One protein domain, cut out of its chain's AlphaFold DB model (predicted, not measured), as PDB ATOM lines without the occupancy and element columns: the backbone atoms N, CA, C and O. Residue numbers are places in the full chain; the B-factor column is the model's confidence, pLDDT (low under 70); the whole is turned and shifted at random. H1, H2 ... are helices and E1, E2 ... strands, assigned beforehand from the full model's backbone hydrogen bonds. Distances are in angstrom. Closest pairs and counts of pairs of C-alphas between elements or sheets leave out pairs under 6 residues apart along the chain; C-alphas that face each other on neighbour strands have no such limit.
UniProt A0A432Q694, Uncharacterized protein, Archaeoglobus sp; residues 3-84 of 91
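What this domain is: This is residues 3 to 84 of the 91 residues of an uncharacterized protein of Archaeoglobus sp (UniProt A0A432Q694). A small curled sheet of four strands forms a head at one end, with short H3 on it at the end turned away from a long arm. In the arm the chain runs out from E2 through residues 23 to 32 to H1 at the tip, and long H2 brings it back to E3. The printed part has 82 residues, with three named helices and four named strands in the order E1, E2, H1, H2, E3, H3, E4; the sheet runs E3, E2, E1, E4, all antiparallel. The class is mixed, helices and strands. The whole is only just extended, close to loose, with a radius of gyration of the C-alphas of 17.8 A and spans of 56 by 23 by 14 A, the arm making the length.

How they stand to each other: The sheet is strongly twisted and curled like part of a barrel. Its inner strands E1, residues 3 to 12, and E2, residues 15 to 22, form a hairpin, with N 17 and O 9 at 2.8 A, within hydrogen-bond range. Edge strand E3, residues 62 to 67, is antiparallel to E2, at 153 degrees between directions, with N 18 and O 64 at 2.8 A. E1 bends by 67 degrees at residue 6, and at its residue 3 it pairs with edge strand E4, residues 81 to 83, antiparallel, with N 3 and O 82 at 2.8 A. H3, residues 68 to 73, is on the sheet, over E3 at a height of 7.7 A; it only just stands up from the sheet, rising 43 degrees. The closest C-alphas of E2 and H3, those of Ser 15 and Tyr 68, are 5.1 A apart. H2, residues 40 to 58, is not on the sheet, nor is H1, residues 33 to 36. H1 and H2 only just touch, with 3 pairs of C-alphas within 8 A, only at the corner and with residues 42 to 46 of H2 alone; the closest C-alphas are those of Ala 36 and Leu 43, 5.1 A apart. In H2 and H3 every O i to N i+4 pair is within hydrogen-bond range; H1 is too short for such a pair.

Where its parts are: E1 begins at C-alpha 3, (0.619, 19.720, 121.408), and is 23.7 A long; E2 is 22.5 A long. H2 runs 26.5 A from C-alpha 40, (22.281, -4.900, 140.069), to C-alpha 58. E3, 17.0 A long, is followed directly by H3. E4 ends at C-alpha 83, (-3.480, 22.314, 117.511).

The domain as a whole: The two C-alphas farthest apart, those of Lys 38 and Ser 69, are 55.6 A apart. The printed part has no cut, and no link is long. The mean pLDDT of the printed part is 70.4; residues 24 to 60 are under 70.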
ATOM      1  N   TYR A   3      -0.330  19.493 120.325       84.62
ATOM      2  CA  TYR A   3       0.619  19.720 121.408       84.62
ATOM      3  C   TYR A   3      -0.121  19.909 122.725       84.62
ATOM      4  O   TYR A   3      -1.266  20.350 122.747       84.62
ATOM      5  N   ARG A   4       0.537  19.579 123.831       84.50
ATOM      6  CA  ARG A   4       0.088  19.865 125.188       84.50
ATOM      7  C   ARG A   4       0.917  21.006 125.759       84.50
ATOM      8  O   ARG A   4       2.143  20.948 125.690       84.50
ATOM      9  N   ILE A   5       0.262  21.989 126.361       86.88
ATOM     10  CA  ILE A   5       0.942  23.072 127.071       86.88
ATOM     11  C   ILE A   5       1.531  22.516 128.368       86.88
ATOM     12  O   ILE A   5       0.809  21.994 129.220       86.88
ATOM     13  N   THR A   6       2.844  22.623 128.520       83.56
ATOM     14  CA  THR A   6       3.597  22.126 129.683       83.56
ATOM     15  C   THR A   6       3.957  23.238 130.651       83.56
ATOM     16  O   THR A   6       3.941  23.027 131.864       83.56
ATOM     17  N   LYS A   7       4.260  24.426 130.126       85.75
ATOM     18  CA  LYS A   7       4.705  25.581 130.903       85.75
ATOM     19  C   LYS A   7       4.304  26.870 130.195       85.75
ATOM     20  O   LYS A   7       4.283  26.930 128.970       85.75
ATOM     21  N   ILE A   8       3.993  27.900 130.970       87.69
ATOM     22  CA  ILE A   8       3.738  29.254 130.478       87.69
ATOM     23  C   ILE A   8       4.605  30.192 131.316       87.69
ATOM     24  O   ILE A   8       4.561  30.132 132.545       87.69
ATOM     25  N   GLU A   9       5.404  31.030 130.665       88.31
ATOM     26  CA  GLU A   9       6.277  32.007 131.315       88.31
ATOM     27  C   GLU A   9       6.045  33.395 130.735       88.31
ATOM     28  O   GLU A   9       6.059  33.581 129.521       88.31
ATOM     29  N   MET A  10       5.874  34.393 131.601       86.44
ATOM     30  CA  MET A  10       5.980  35.782 131.169       86.44
ATOM     31  C   MET A  10       7.445  36.106 130.914       86.44
ATOM     32  O   MET A  10       8.276  35.979 131.812       86.44
ATOM     33  N   LYS A  11       7.749  36.520 129.688       82.25
ATOM     34  CA  LYS A  11       9.092  36.956 129.312       82.25
ATOM     35  C   LYS A  11       9.291  38.432 129.640       82.25
ATOM     36  O   LYS A  11      10.301  38.795 130.229       82.25
ATOM     37  N   ASP A  12       8.290  39.239 129.301       86.75
ATOM     38  CA  ASP A  12       8.252  40.691 129.464       86.75
ATOM     39  C   ASP A  12       6.797  41.127 129.737       86.75
ATOM     40  O   ASP A  12       5.880  40.306 129.684       86.75
ATOM     41  N   GLU A  13       6.554  42.419 129.981       84.12
ATOM     42  CA  GLU A  13       5.209  42.958 130.268       84.12
ATOM     43  C   GLU A  13       4.191  42.724 129.135       84.12
ATOM     44  O   GLU A  13       2.992  42.688 129.391       84.12
ATOM     45  N   ASN A  14       4.669  42.508 127.905       87.00
ATOM     46  CA  ASN A  14       3.836  42.335 126.711       87.00
ATOM     47  C   ASN A  14       3.991  40.963 126.041       87.00
ATOM     48  O   ASN A  14       3.414  40.735 124.982       87.00
ATOM     49  N   SER A  15       4.797  40.043 126.581       85.50
ATOM     50  CA  SER A  15       5.116  38.796 125.874       85.50
ATOM     51  C   SER A  15       5.115  37.581 126.785       85.50
ATOM     52  O   SER A  15       5.747  37.562 127.844       85.50
ATOM     53  N   VAL A  16       4.440  36.533 126.320       87.12
ATOM     54  CA  VAL A  16       4.273  35.262 127.020       87.12
ATOM     55  C   VAL A  16       4.868  34.147 126.171       87.12
ATOM     56  O   VAL A  16       4.587  34.030 124.981       87.12
ATOM     57  N   VAL A  17       5.702  33.315 126.784       88.50
ATOM     58  CA  VAL A  17       6.264  32.115 126.169       88.50
ATOM     59  C   VAL A  17       5.462  30.915 126.642       88.50
ATOM     60  O   VAL A  17       5.368  30.642 127.838       88.50
ATOM     61  N   VAL A  18       4.889  30.190 125.691       87.69
ATOM     62  CA  VAL A  18       4.131  28.965 125.929       87.69
ATOM     63  C   VAL A  18       4.966  27.791 125.439       87.69
ATOM     64  O   VAL A  18       5.300  27.695 124.258       87.69
ATOM     65  N   TYR A  19       5.307  26.899 126.360       85.62
ATOM     66  CA  TYR A  19       6.059  25.683 126.100       85.62
ATOM     67  C   TYR A  19       5.106  24.534 125.799       85.62
ATOM     68  O   TYR A  19       4.047  24.382 126.420       85.62
ATOM     69  N   LEU A  20       5.481  23.742 124.804       84.88
ATOM     70  CA  LEU A  20       4.614  22.798 124.129       84.88
ATOM     71  C   LEU A  20       5.325  21.457 124.000       84.88
ATOM     72  O   LEU A  20       6.474  21.368 123.568       84.88
ATOM     73  N   LYS A  21       4.597  20.391 124.314       83.75
ATOM     74  CA  LYS A  21       5.062  19.014 124.171       83.75
ATOM     75  C   LYS A  21       4.172  18.259 123.208       83.75
ATOM     76  O   LYS A  21       2.951  18.384 123.281       83.75
ATOM     77  N   LEU A  22       4.751  17.491 122.291       81.25
ATOM     78  CA  LEU A  22       3.954  16.774 121.299       81.25
ATOM     79  C   LEU A  22       3.067  15.735 122.005       81.25
ATOM     80  O   LEU A  22       3.555  14.931 122.800       81.25
ATOM     81  N   ALA A  23       1.759  15.750 121.732       70.19
ATOM     82  CA  ALA A  23       0.814  14.837 122.380       70.19
ATOM     83  C   ALA A  23       0.952  13.380 121.887       70.19
ATOM     84  O   ALA A  23       0.483  12.467 122.559       70.19
ATOM     85  N   ASP A  24       1.621  13.177 120.748       61.03
ATOM     86  CA  ASP A  24       1.648  11.927 119.976       61.03
ATOM     87  C   ASP A  24       2.907  11.069 120.195       61.03
ATOM     88  O   ASP A  24       3.217  10.182 119.406       61.03
ATOM     89  N   ARG A  25       3.675  11.296 121.270       54.72
ATOM     90  CA  ARG A  25       4.717  10.332 121.667       54.72
ATOM     91  C   ARG A  25       4.071   9.125 122.357       54.72
ATOM     92  O   ARG A  25       4.218   8.918 123.560       54.72
ATOM     93  N   GLU A  26       3.362   8.308 121.578       46.25
ATOM     94  CA  GLU A  26       3.224   6.884 121.876       46.25
ATOM     95  C   GLU A  26       4.639   6.307 122.033       46.25
ATOM     96  O   GLU A  26       5.453   6.387 121.114       46.25
ATOM     97  N   GLY A  27       4.973   5.771 123.211       43.09
ATOM     98  CA  GLY A  27       6.240   5.053 123.385       43.09
ATOM     99  C   GLY A  27       7.018   5.291 124.672       43.09
ATOM    100  O   GLY A  27       8.216   5.028 124.688       43.09
ATOM    101  N   PHE A  28       6.390   5.720 125.769       41.84
ATOM    102  CA  PHE A  28       6.973   5.455 127.089       41.84
ATOM    103  C   PHE A  28       6.408   4.150 127.655       41.84
ATOM    104  O   PHE A  28       5.698   4.131 128.658       41.84
ATOM    105  N   THR A  29       6.717   3.026 127.003       46.41
ATOM    106  CA  THR A  29       6.727   1.740 127.704       46.41
ATOM    107  C   THR A  29       7.852   1.822 128.721       46.41
ATOM    108  O   THR A  29       9.021   1.641 128.379       46.41
ATOM    109  N   ALA A  30       7.505   2.172 129.959       46.91
ATOM    110  CA  ALA A  30       8.426   2.025 131.068       46.91
ATOM    111  C   ALA A  30       8.935   0.571 131.048       46.91
ATOM    112  O   ALA A  30       8.109  -0.345 131.001       46.91
ATOM    113  N   PRO A  31      10.258   0.332 131.020       48.75
ATOM    114  CA  PRO A  31      10.780  -1.022 131.142       48.75
ATOM    115  C   PRO A  31      10.223  -1.645 132.427       48.75
ATOM    116  O   PRO A  31      10.256  -1.011 133.484       48.75
ATOM    117  N   SER A  32       9.663  -2.854 132.323       50.62
ATOM    118  CA  SER A  32       9.048  -3.556 133.450       50.62
ATOM    119  C   SER A  32      10.028  -3.624 134.619       50.62
ATOM    120  O   SER A  32      11.067  -4.279 134.549       50.62
ATOM    121  N   PHE A  33       9.683  -2.930 135.703       54.09
ATOM    122  CA  PHE A  33      10.483  -2.810 136.924       54.09
ATOM    123  C   PHE A  33      10.857  -4.185 137.518       54.09
ATOM    124  O   PHE A  33      11.895  -4.338 138.161       54.09
ATOM    125  N   GLU A  34      10.045  -5.206 137.228       56.53
ATOM    126  CA  GLU A  34      10.241  -6.607 137.615       56.53
ATOM    127  C   GLU A  34      11.508  -7.264 137.031       56.53
ATOM    128  O   GLU A  34      12.081  -8.148 137.672       56.53
ATOM    129  N   ASP A  35      11.992  -6.836 135.859       54.28
ATOM    130  CA  ASP A  35      13.204  -7.392 135.234       54.28
ATOM    131  C   ASP A  35      14.494  -6.728 135.747       54.28
ATOM    132  O   ASP A  35      15.559  -7.347 135.779       54.28
ATOM    133  N   ALA A  36      14.405  -5.476 136.204       51.06
ATOM    134  CA  ALA A  36      15.552  -4.698 136.671       51.06
ATOM    135  C   ALA A  36      15.950  -4.992 138.126       51.06
ATOM    136  O   ALA A  36      17.086  -4.730 138.513       51.06
ATOM    137  N   MET A  37      15.046  -5.565 138.931       55.59
ATOM    138  CA  MET A  37      15.349  -6.003 140.300       55.59
ATOM    139  C   MET A  37      16.192  -7.285 140.368       55.59
ATOM    140  O   MET A  37      16.750  -7.583 141.422       55.59
ATOM    141  N   LYS A  38      16.288  -8.050 139.274       65.75
ATOM    142  CA  LYS A  38      17.002  -9.338 139.253       65.75
ATOM    143  C   LYS A  38      18.516  -9.194 139.086       65.75
ATOM    144  O   LYS A  38      19.242 -10.099 139.481       65.75
ATOM    145  N   ASP A  39      18.992  -8.051 138.586       58.12
ATOM    146  CA  ASP A  39      20.411  -7.810 138.325       58.12
ATOM    147  C   ASP A  39      20.838  -6.386 138.726       58.12
ATOM    148  O   ASP A  39      20.355  -5.408 138.146       58.12
ATOM    149  N   PRO A  40      21.812  -6.221 139.643       55.28
ATOM    150  CA  PRO A  40      22.281  -4.900 140.069       55.28
ATOM    151  C   PRO A  40      22.917  -4.086 138.927       55.28
ATOM    152  O   PRO A  40      22.854  -2.859 138.941       55.28
ATOM    153  N   PHE A  41      23.463  -4.741 137.895       59.75
ATOM    154  CA  PHE A  41      23.961  -4.069 136.686       59.75
ATOM    155  C   PHE A  41      22.829  -3.523 135.805       59.75
ATOM    156  O   PHE A  41      22.942  -2.415 135.275       59.75
ATOM    157  N   ARG A  42      21.709  -4.249 135.705       57.84
ATOM    158  CA  ARG A  42      20.517  -3.798 134.973       57.84
ATOM    159  C   ARG A  42      19.811  -2.656 135.690       57.84
ATOM    160  O   ARG A  42      19.253  -1.794 135.027       57.84
ATOM    161  N   LEU A  43      19.898  -2.583 137.017       56.94
ATOM    162  CA  LEU A  43      19.366  -1.470 137.809       56.94
ATOM    163  C   LEU A  43      20.144  -0.158 137.583       56.94
ATOM    164  O   LEU A  43      19.550   0.920 137.514       56.94
ATOM    165  N   VAL A  44      21.466  -0.232 137.403       59.84
ATOM    166  CA  VAL A  44      22.294   0.931 137.025       59.84
ATOM    167  C   VAL A  44      21.986   1.391 135.594       59.84
ATOM    168  O   VAL A  44      21.942   2.588 135.315       59.84
ATOM    169  N   GLU A  45      21.733   0.459 134.678       57.94
ATOM    170  CA  GLU A  45      21.333   0.793 133.309       57.94
ATOM    171  C   GLU A  45      19.908   1.362 133.251       57.94
ATOM    172  O   GLU A  45      19.685   2.383 132.605       57.94
ATOM    173  N   LEU A  46      18.976   0.790 134.018       57.03
ATOM    174  CA  LEU A  46      17.618   1.296 134.199       57.03
ATOM    175  C   LEU A  46      17.633   2.702 134.800       57.03
ATOM    176  O   LEU A  46      16.952   3.578 134.294       57.03
ATOM    177  N   SER A  47      18.425   2.961 135.841       58.12
ATOM    178  CA  SER A  47      18.519   4.303 136.438       58.12
ATOM    179  C   SER A  47      19.130   5.328 135.481       58.12
ATOM    180  O   SER A  47      18.677   6.470 135.456       58.12
ATOM    181  N   LYS A  48      20.084   4.933 134.628       58.66
ATOM    182  CA  LYS A  48      20.596   5.794 133.547       58.66
ATOM    183  C   LYS A  48      19.563   6.034 132.449       58.66
ATOM    184  O   LYS A  48      19.430   7.165 131.990       58.66
ATOM    185  N   GLN A  49      18.823   5.006 132.038       57.75
ATOM    186  CA  GLN A  49      17.762   5.133 131.040       57.75
ATOM    187  C   GLN A  49      16.591   5.954 131.577       57.75
ATOM    188  O   GLN A  49      16.160   6.870 130.897       57.75
ATOM    189  N   ILE A  50      16.143   5.718 132.811       55.88
ATOM    190  CA  ILE A  50      15.140   6.532 133.508       55.88
ATOM    191  C   ILE A  50      15.645   7.962 133.646       55.88
ATOM    192  O   ILE A  50      14.893   8.874 133.345       55.88
ATOM    193  N   GLY A  51      16.907   8.181 134.029       52.56
ATOM    194  CA  GLY A  51      17.499   9.516 134.118       52.56
ATOM    195  C   GLY A  51      17.475  10.256 132.779       52.56
ATOM    196  O   GLY A  51      16.950  11.361 132.696       52.56
ATOM    197  N   ASN A  52      17.955   9.625 131.705       53.06
ATOM    198  CA  ASN A  52      17.949  10.210 130.359       53.06
ATOM    199  C   ASN A  52      16.539  10.388 129.791       53.06
ATOM    200  O   ASN A  52      16.276  11.349 129.068       53.06
ATOM    201  N   ALA A  53      15.628   9.477 130.114       49.75
ATOM    202  CA  ALA A  53      14.255   9.519 129.660       49.75
ATOM    203  C   ALA A  53      13.428  10.531 130.468       49.75
ATOM    204  O   ALA A  53      12.572  11.186 129.888       49.75
ATOM    205  N   TYR A  54      13.740  10.765 131.748       45.62
ATOM    206  CA  TYR A  54      13.240  11.900 132.528       45.62
ATOM    207  C   TYR A  54      13.763  13.215 131.955       45.62
ATOM    208  O   TYR A  54      12.968  14.100 131.678       45.62
ATOM    209  N   VAL A  55      15.068  13.327 131.694       47.56
ATOM    210  CA  VAL A  55      15.666  14.534 131.097       47.56
ATOM    211  C   VAL A  55      15.068  14.824 129.714       47.56
ATOM    212  O   VAL A  55      14.683  15.957 129.442       47.56
ATOM    213  N   SER A  56      14.870  13.800 128.877       46.69
ATOM    214  CA  SER A  56      14.196  13.937 127.573       46.69
ATOM    215  C   SER A  56      12.684  14.159 127.692       46.69
ATOM    216  O   SER A  56      12.068  14.672 126.768       46.69
ATOM    217  N   SER A  57      12.071  13.786 128.819       49.16
ATOM    218  CA  SER A  57      10.659  14.059 129.110       49.16
ATOM    219  C   SER A  57      10.430  15.446 129.708       49.16
ATOM    220  O   SER A  57       9.282  15.893 129.728       49.16
ATOM    221  N   ILE A  58      11.482  16.099 130.203       49.03
ATOM    222  CA  ILE A  58      11.447  17.458 130.754       49.03
ATOM    223  C   ILE A  58      11.773  18.496 129.670       49.03
ATOM    224  O   ILE A  58      11.358  19.641 129.798       49.03
ATOM    225  N   ALA A  59      12.476  18.111 128.602       56.00
ATOM    226  CA  ALA A  59      12.689  18.987 127.456       56.00
ATOM    227  C   ALA A  59      11.372  19.197 126.688       56.00
ATOM    228  O   ALA A  59      10.758  18.236 126.220       56.00
ATOM    229  N   ASP A  60      10.944  20.452 126.572       66.50
ATOM    230  CA  ASP A  60       9.813  20.841 125.733       66.50
ATOM    231  C   ASP A  60      10.171  20.660 124.250       66.50
ATOM    232  O   ASP A  60      11.264  21.032 123.817       66.50
ATOM    233  N   ASP A  61       9.266  20.068 123.463       70.88
ATOM    234  CA  ASP A  61       9.503  19.807 122.034       70.88
ATOM    235  C   ASP A  61       9.432  21.100 121.201       70.88
ATOM    236  O   ASP A  61      10.055  21.200 120.143       70.88
ATOM    237  N   ALA A  62       8.659  22.088 121.658       75.38
ATOM    238  CA  ALA A  62       8.501  23.379 121.003       75.38
ATOM    239  C   ALA A  62       8.165  24.484 122.015       75.38
ATOM    240  O   ALA A  62       7.695  24.227 123.122       75.38
ATOM    241  N   TYR A  63       8.361  25.736 121.609       82.75
ATOM    242  CA  TYR A  63       7.837  26.900 122.316       82.75
ATOM    243  C   TYR A  63       7.291  27.910 121.309       82.75
ATOM    244  O   TYR A  63       7.794  28.024 120.190       82.75
ATOM    245  N   VAL A  64       6.262  28.649 121.712       83.94
ATOM    246  CA  VAL A  64       5.706  29.771 120.954       83.94
ATOM    247  C   VAL A  64       5.730  31.012 121.831       83.94
ATOM    248  O   VAL A  64       5.464  30.942 123.028       83.94
ATOM    249  N   THR A  65       6.107  32.147 121.251       87.44
ATOM    250  CA  THR A  65       5.983  33.447 121.919       87.44
ATOM    251  C   THR A  65       4.750  34.139 121.370       87.44
ATOM    252  O   THR A  65       4.631  34.281 120.156       87.44
ATOM    253  N   LEU A  66       3.856  34.538 122.263       86.69
ATOM    254  CA  LEU A  66       2.612  35.233 121.963       86.69
ATOM    255  C   LEU A  66       2.644  36.607 122.636       86.69
ATOM    256  O   LEU A  66       3.317  36.794 123.658       86.69
ATOM    257  N   ASP A  67       1.905  37.561 122.076       89.75
ATOM    258  CA  ASP A  67       1.609  38.806 122.783       89.75
ATOM    259  C   ASP A  67       0.722  38.505 123.998       89.75
ATOM    260  O   ASP A  67      -0.097  37.581 123.969       89.75
ATOM    261  N   TYR A  68       0.870  39.276 125.075       86.25
ATOM    262  CA  TYR A  68       0.048  39.099 126.273       86.25
ATOM    263  C   TYR A  68      -1.452  39.218 125.965       86.25
ATOM    264  O   TYR A  68      -2.255  38.453 126.499       86.25
ATOM    265  N   SER A  69      -1.818  40.127 125.059       86.62
ATOM    266  CA  SER A  69      -3.206  40.330 124.637       86.62
ATOM    267  C   SER A  69      -3.770  39.066 123.987       86.62
ATOM    268  O   SER A  69      -4.830  38.585 124.380       86.62
ATOM    269  N   GLU A  70      -3.004  38.472 123.068       85.56
ATOM    270  CA  GLU A  70      -3.379  37.257 122.340       85.56
ATOM    271  C   GLU A  70      -3.446  36.037 123.273       85.56
ATOM    272  O   GLU A  70      -4.381  35.240 123.206       85.56
ATOM    273  N   TYR A  71      -2.503  35.922 124.215       85.62
ATOM    274  CA  TYR A  71      -2.547  34.908 125.270       85.62
ATOM    275  C   TYR A  71      -3.828  35.006 126.115       85.62
ATOM    276  O   TYR A  71      -4.452  33.983 126.409       85.62
ATOM    277  N   CYS A  72      -4.227  36.224 126.499       84.88
ATOM    278  CA  CYS A  72      -5.443  36.462 127.272       84.88
ATOM    279  C   CYS A  72      -6.715  36.149 126.479       84.88
ATOM    280  O   CYS A  72      -7.634  35.563 127.045       84.88
ATOM    281  N   GLU A  73      -6.772  36.498 125.193       89.00
ATOM    282  CA  GLU A  73      -7.916  36.185 124.325       89.00
ATOM    283  C   GLU A  73      -8.096  34.678 124.109       89.00
ATOM    284  O   GLU A  73      -9.223  34.189 124.045       89.00
ATOM    285  N   LEU A  74      -6.991  33.934 124.027       85.31
ATOM    286  CA  LEU A  74      -7.000  32.482 123.839       85.31
ATOM    287  C   LEU A  74      -7.232  31.696 125.143       85.31
ATOM    288  O   LEU A  74      -7.374  30.475 125.090       85.31
ATOM    289  N   GLU A  75      -7.241  32.372 126.299       87.19
ATOM    290  CA  GLU A  75      -7.427  31.790 127.640       87.19
ATOM    291  C   GLU A  75      -6.566  30.534 127.908       87.19
ATOM    292  O   GLU A  75      -6.994  29.599 128.594       87.19
ATOM    293  N   LEU A  76      -5.340  30.506 127.368       85.69
ATOM    294  CA  LEU A  76      -4.464  29.329 127.392       85.69
ATOM    295  C   LEU A  76      -4.061  28.941 128.821       85.69
ATOM    296  O   LEU A  76      -3.659  29.788 129.621       85.69
ATOM    297  N   LYS A  77      -4.094  27.640 129.137       85.50
ATOM    298  CA  LYS A  77      -3.700  27.116 130.455       85.50
ATOM    299  C   LYS A  77      -2.716  25.962 130.341       85.50
ATOM    300  O   LYS A  77      -2.676  25.218 129.364       85.50
ATOM    301  N   VAL A  78      -1.915  25.781 131.389       83.69
ATOM    302  CA  VAL A  78      -1.051  24.602 131.501       83.69
ATOM    303  C   VAL A  78      -1.918  23.345 131.527       83.69
ATOM    304  O   VAL A  78      -2.835  23.223 132.337       83.69
ATOM    305  N   GLY A  79      -1.600  22.396 130.653       78.75
ATOM    306  CA  GLY A  79      -2.332  21.148 130.488       78.75
ATOM    307  C   GLY A  79      -3.312  21.132 129.317       78.75
ATOM    308  O   GLY A  79      -3.701  20.027 128.936       78.75
ATOM    309  N   ASP A  80      -3.652  22.286 128.731       82.06
ATOM    310  CA  ASP A  80      -4.484  22.346 127.528       82.06
ATOM    311  C   ASP A  80      -3.803  21.686 126.331       82.06
ATOM    312  O   ASP A  80      -2.572  21.640 126.222       82.06
ATOM    313  N   PHE A  81      -4.631  21.173 125.422       83.25
ATOM    314  CA  PHE A  81      -4.172  20.635 124.152       83.25
ATOM    315  C   PHE A  81      -4.501  21.612 123.034       83.25
ATOM    316  O   PHE A  81      -5.669  21.881 122.770       83.25
ATOM    317  N   VAL A  82      -3.469  22.080 122.345       82.75
ATOM    318  CA  VAL A  82      -3.586  23.025 121.237       82.75
ATOM    319  C   VAL A  82      -3.178  22.360 119.933       82.75
ATOM    320  O   VAL A  82      -2.267  21.528 119.891       82.75
ATOM    321  N   GLU A  83      -3.864  22.716 118.855       81.06
ATOM    322  CA  GLU A  83      -3.480  22.314 117.511       81.06
ATOM    323  C   GLU A  83      -2.759  23.471 116.830       81.06
ATOM    324  O   GLU A  83      -3.297  24.566 116.701       81.06
ATOM    325  N   LEU A  84      -1.519  23.220 116.418       74.31
ATOM    326  CA  LEU A  84      -0.709  24.194 115.700       74.31
ATOM    327  C   LEU A  84      -0.581  23.774 114.241       74.31
ATOM    328  O   LEU A  84      -0.186  22.637 113.936       74.31
TER     329      LEU A  84